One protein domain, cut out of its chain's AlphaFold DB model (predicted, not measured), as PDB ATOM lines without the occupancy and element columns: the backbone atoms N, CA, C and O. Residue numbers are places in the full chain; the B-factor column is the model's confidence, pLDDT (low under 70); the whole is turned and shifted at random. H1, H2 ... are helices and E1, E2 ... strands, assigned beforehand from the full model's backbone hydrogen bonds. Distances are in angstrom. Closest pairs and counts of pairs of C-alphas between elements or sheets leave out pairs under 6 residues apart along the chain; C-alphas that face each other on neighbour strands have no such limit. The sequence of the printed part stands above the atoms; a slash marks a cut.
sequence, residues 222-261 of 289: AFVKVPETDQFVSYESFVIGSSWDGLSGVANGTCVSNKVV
ATOM      1  N   ALA A 222     -26.400   0.038 181.152       67.12
ATOM      2  CA  ALA A 222     -27.411  -0.514 182.042       67.12
ATOM      3  C   ALA A 222     -28.196   0.625 182.710       67.12
ATOM      4  O   ALA A 222     -27.606   1.548 183.274       67.12
ATOM      5  N   PHE A 223     -29.525   0.539 182.673       74.38
ATOM      6  CA  PHE A 223     -30.424   1.421 183.415       74.38
ATOM      7  C   PHE A 223     -31.111   0.618 184.510       74.38
ATOM      8  O   PHE A 223     -31.564  -0.504 184.273       74.38
ATOM      9  N   VAL A 224     -31.188   1.193 185.705       78.62
ATOM     10  CA  VAL A 224     -31.884   0.594 186.842       78.62
ATOM     11  C   VAL A 224     -33.160   1.388 187.076       78.62
ATOM     12  O   VAL A 224     -33.145   2.621 187.106       78.62
ATOM     13  N   LYS A 225     -34.277   0.673 187.221       82.44
ATOM     14  CA  LYS A 225     -35.537   1.266 187.661       82.44
ATOM     15  C   LYS A 225     -35.457   1.473 189.168       82.44
ATOM     16  O   LYS A 225     -35.246   0.508 189.904       82.44
ATOM     17  N   VAL A 226     -35.584   2.718 189.613       81.00
ATOM     18  CA  VAL A 226     -35.573   3.029 191.043       81.00
ATOM     19  C   VAL A 226     -36.885   2.508 191.649       81.00
ATOM     20  O   VAL A 226     -37.947   2.709 191.066       81.00
ATOM     21  N   PRO A 227     -36.861   1.782 192.776       73.56
ATOM     22  CA  PRO A 227     -38.098   1.403 193.450       73.56
ATOM     23  C   PRO A 227     -38.889   2.667 193.831       73.56
ATOM     24  O   PRO A 227     -38.298   3.693 194.145       73.56
ATOM     25  N   GLU A 228     -40.220   2.608 193.753       78.56
ATOM     26  CA  GLU A 228     -41.163   3.708 194.071       78.56
ATOM     27  C   GLU A 228     -41.231   4.874 193.075       78.56
ATOM     28  O   GLU A 228     -42.230   5.592 193.051       78.56
ATOM     29  N   THR A 229     -40.242   5.038 192.198       75.38
ATOM     30  CA  THR A 229     -40.299   6.026 191.115       75.38
ATOM     31  C   THR A 229     -40.196   5.296 189.783       75.38
ATOM     32  O   THR A 229     -39.235   4.583 189.524       75.38
ATOM     33  N   ASP A 230     -41.164   5.459 188.877       81.81
ATOM     34  CA  ASP A 230     -41.118   4.855 187.530       81.81
ATOM     35  C   ASP A 230     -39.998   5.434 186.629       81.81
ATOM     36  O   ASP A 230     -40.013   5.303 185.405       81.81
ATOM     37  N   GLN A 231     -39.000   6.076 187.233       85.56
ATOM     38  CA  GLN A 231     -37.865   6.690 186.586       85.56
ATOM     39  C   GLN A 231     -36.741   5.669 186.373       85.56
ATOM     40  O   GLN A 231     -36.303   4.960 187.283       85.56
ATOM     41  N   PHE A 232     -36.230   5.642 185.144       81.50
ATOM     42  CA  PHE A 232     -35.013   4.922 184.797       81.50
ATOM     43  C   PHE A 232     -33.811   5.824 185.031       81.50
ATOM     44  O   PHE A 232     -33.719   6.921 184.477       81.50
ATOM     45  N   VAL A 233     -32.880   5.346 185.846       80.12
ATOM     46  CA  VAL A 233     -31.655   6.063 186.188       80.12
ATOM     47  C   VAL A 233     -30.468   5.239 185.694       80.12
ATOM     48  O   VAL A 233     -30.472   4.008 185.768       80.12
ATOM     49  N   SER A 234     -29.465   5.905 185.122       77.88
ATOM     50  CA  SER A 234     -28.263   5.232 184.613       77.88
ATOM     51  C   SER A 234     -27.540   4.507 185.748       77.88
ATOM     52  O   SER A 234     -27.379   5.071 186.834       77.88
ATOM     53  N   TYR A 235     -27.049   3.287 185.503       70.19
ATOM     54  CA  TYR A 235     -26.244   2.554 186.486       70.19
ATOM     55  C   TYR A 235     -25.033   3.376 186.966       70.19
ATOM     56  O   TYR A 235     -24.641   3.298 188.125       70.19
ATOM     57  N   GLU A 236     -24.475   4.226 186.101       67.38
ATOM     58  CA  GLU A 236     -23.296   5.045 186.415       67.38
ATOM     59  C   GLU A 236     -23.543   6.122 187.476       67.38
ATOM     60  O   GLU A 236     -22.600   6.548 188.142       67.38
ATOM     61  N   SER A 237     -24.793   6.557 187.660       72.88
ATOM     62  CA  SER A 237     -25.141   7.496 188.733       72.88
ATOM     63  C   SER A 237     -25.318   6.825 190.094       72.88
ATOM     64  O   SER A 237     -25.405   7.526 191.103       72.88
ATOM     65  N   PHE A 238     -25.337   5.491 190.158       73.38
ATOM     66  CA  PHE A 238     -25.388   4.792 191.435       73.38
ATOM     67  C   PHE A 238     -23.992   4.702 192.037       73.38
ATOM     68  O   PHE A 238     -23.045   4.182 191.444       73.38
ATOM     69  N   VAL A 239     -23.873   5.197 193.264       72.81
ATOM     70  CA  VAL A 239     -22.671   5.033 194.072       72.81
ATOM     71  C   VAL A 239     -22.896   3.849 194.999       72.81
ATOM     72  O   VAL A 239     -23.922   3.772 195.666       72.81
ATOM     73  N   ILE A 240     -21.929   2.933 195.058       71.56
ATOM     74  CA  ILE A 240     -21.956   1.842 196.034       71.56
ATOM     75  C   ILE A 240     -21.949   2.469 197.435       71.56
ATOM     76  O   ILE A 240     -21.064   3.268 197.765       71.56
ATOM     77  N   GLY A 241     -22.949   2.124 198.236       74.62
ATOM     78  CA  GLY A 241     -23.092   2.557 199.617       74.62
ATOM     79  C   GLY A 241     -23.394   1.375 200.524       74.62
ATOM     80  O   GLY A 241     -23.853   0.332 200.057       74.62
ATOM     81  N   SER A 242     -23.111   1.548 201.807       77.06
ATOM     82  CA  SER A 242     -23.442   0.576 202.845       77.06
ATOM     83  C   SER A 242     -24.651   1.090 203.618       77.06
ATOM     84  O   SER A 242     -24.685   2.263 204.004       77.06
ATOM     85  N   SER A 243     -25.644   0.229 203.822       79.69
ATOM     86  CA  SER A 243     -26.758   0.487 204.733       79.69
ATOM     87  C   SER A 243     -26.409  -0.040 206.117       79.69
ATOM     88  O   SER A 243     -25.869  -1.139 206.245       79.69
ATOM     89  N   TRP A 244     -26.733   0.740 207.142       76.31
ATOM     90  CA  TRP A 244     -26.546   0.348 208.532       76.31
ATOM     91  C   TRP A 244     -27.895   0.304 209.238       76.31
ATOM     92  O   TRP A 244     -28.699   1.225 209.090       76.31
ATOM     93  N   ASP A 245     -28.101  -0.740 210.035       82.62
ATOM     94  CA  ASP A 245     -29.289  -0.913 210.863       82.62
ATOM     95  C   ASP A 245     -28.865  -1.039 212.331       82.62
ATOM     96  O   ASP A 245     -27.894  -1.729 212.650       82.62
ATOM     97  N   GLY A 246     -29.584  -0.364 213.232       77.25
ATOM     98  CA  GLY A 246     -29.382  -0.491 214.679       77.25
ATOM     99  C   GLY A 246     -28.310   0.409 215.308       77.25
ATOM    100  O   GLY A 246     -27.930   0.161 216.451       77.25
ATOM    101  N   LEU A 247     -27.829   1.458 214.625       78.00
ATOM    102  CA  LEU A 247     -26.954   2.464 215.248       78.00
ATOM    103  C   LEU A 247     -27.767   3.511 216.023       78.00
ATOM    104  O   LEU A 247     -28.754   4.054 215.526       78.00
ATOM    105  N   SER A 248     -27.325   3.850 217.234       78.00
ATOM    106  CA  SER A 248     -27.947   4.908 218.033       78.00
ATOM    107  C   SER A 248     -27.770   6.277 217.361       78.00
ATOM    108  O   SER A 248     -26.660   6.708 217.065       78.00
ATOM    109  N   GLY A 249     -28.884   6.973 217.112       79.81
ATOM    110  CA  GLY A 249     -28.885   8.305 216.490       79.81
ATOM    111  C   GLY A 249     -28.861   8.321 214.957       79.81
ATOM    112  O   GLY A 249     -28.871   9.403 214.374       79.81
ATOM    113  N   VAL A 250     -28.881   7.158 214.298       79.38
ATOM    114  CA  VAL A 250     -28.980   7.036 212.836       79.38
ATOM    115  C   VAL A 250     -30.246   6.250 212.495       79.38
ATOM    116  O   VAL A 250     -30.529   5.223 213.107       79.38
ATOM    117  N   ALA A 251     -31.051   6.745 211.552       80.94
ATOM    118  CA  ALA A 251     -32.260   6.041 211.133       80.94
ATOM    119  C   ALA A 251     -31.901   4.728 210.412       80.94
ATOM    120  O   ALA A 251     -30.984   4.698 209.594       80.94
ATOM    121  N   ASN A 252     -32.644   3.654 210.694       78.38
ATOM    122  CA  ASN A 252     -32.459   2.370 210.011       78.38
ATOM    123  C   ASN A 252     -32.621   2.539 208.491       78.38
ATOM    124  O   ASN A 252     -33.478   3.302 208.033       78.38
ATOM    125  N   GLY A 253     -31.798   1.837 207.713       71.94
ATOM    126  CA  GLY A 253     -31.812   1.919 206.253       71.94
ATOM    127  C   GLY A 253     -31.149   3.160 205.642       71.94
ATOM    128  O   GLY A 253     -31.225   3.340 204.425       71.94
ATOM    129  N   THR A 254     -30.466   4.020 206.412       77.44
ATOM    130  CA  THR A 254     -29.681   5.112 205.806       77.44
ATOM    131  C   THR A 254     -28.509   4.558 204.997       77.44
ATOM    132  O   THR A 254     -27.623   3.895 205.539       77.44
ATOM    133  N   CYS A 255     -28.495   4.852 203.696       75.88
ATOM    134  CA  CYS A 255     -27.414   4.476 202.792       75.88
ATOM    135  C   CYS A 255     -26.327   5.557 202.794       75.88
ATOM    136  O   CYS A 255     -26.579   6.704 202.418       75.88
ATOM    137  N   VAL A 256     -25.110   5.194 203.204       79.00
ATOM    138  CA  VAL A 256     -23.952   6.099 203.200       79.00
ATOM    139  C   VAL A 256     -22.982   5.661 202.108       79.00
ATOM    140  O   VAL A 256     -22.653   4.482 201.982       79.00
ATOM    141  N   SER A 257     -22.507   6.616 201.306       78.06
ATOM    142  CA  SER A 257     -21.550   6.340 200.231       78.06
ATOM    143  C   SER A 257     -20.269   5.699 200.767       78.06
ATOM    144  O   SER A 257     -19.687   6.175 201.743       78.06
ATOM    145  N   ASN A 258     -19.753   4.694 200.054       74.75
ATOM    146  CA  ASN A 258     -18.487   4.048 200.407       74.75
ATOM    147  C   ASN A 258     -17.284   5.019 200.364       74.75
ATOM    148  O   ASN A 258     -16.267   4.785 201.002       74.75
ATOM    149  N   LYS A 259     -17.399   6.172 199.686       74.31
ATOM    150  CA  LYS A 259     -16.370   7.228 199.761       74.31
ATOM    151  C   LYS A 259     -16.207   7.804 201.170       74.31
ATOM    152  O   LYS A 259     -15.134   8.291 201.504       74.31
ATOM    153  N   VAL A 260     -17.277   7.782 201.961       77.31
ATOM    154  CA  VAL A 260     -17.292   8.270 203.344       77.31
ATOM    155  C   VAL A 260     -16.962   7.134 204.307       77.31
ATOM    156  O   VAL A 260     -16.202   7.337 205.248       77.31
ATOM    157  N   VAL A 261     -17.498   5.935 204.053       79.25
ATOM    158  CA  VAL A 261     -17.327   4.770 204.935       79.25
ATOM    159  C   VAL A 261     -15.937   4.145 204.806       79.25
ATOM    160  O   VAL A 261     -15.339   3.832 205.826       79.25
TER     161      VAL A 261
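What this domain is: This is residues 222 to 261 of the 289 residues of an uncharacterized protein of Botryosphaeria parva (strain UCR-NP2) (UniProt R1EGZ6). Two separate two-stranded antiparallel hairpins, E3 with E4 and E1 with E2, are strung together by residues 235 to 240. Residues 246 to 251 stick out as a free loop between E3 and E4, and the short helix H1 follows E4. The 40 printed residues run E1, E2, E3, E4, H1, a mixed class with under half in named elements. The whole is loose, radius of gyration of the C-alphas 12.6 A, spanning 35 by 23 by 9 A.

How they stand to each other: E3, residues 241 to 244, and E4, residues 254 to 257, form a hairpin, antiparallel at 147 degrees; N 242 and O 256 are within hydrogen-bond range at 3.0 A. H1, residues 258 to 261, is too short for an O i to N i+4 pair; its one O i to N i+3 pair is within range. The closest C-alphas of E3 and H1, Gly 241 and Asn 258, are 4.9 A apart. E1, residues 223 to 225, and E2, residues 232 to 234, form a hairpin, antiparallel at 142 degrees, with N 224 and O 233 at 2.9 A. E2 and E3 are apart.

Where its parts are: E3 is 9.8 A long, E4 9.9 A. E1 begins at C-alpha 223 (-30.424, 1.421, 183.415); H1 ends at C-alpha 261 (-17.327, 4.770, 204.935).

The domain as a whole: The C-alphas farthest apart, of Ala 222 and Ser 248, are 36.4 A apart. The printed part has no cut and no long link. Residues 222 and 236 have pLDDT under 70.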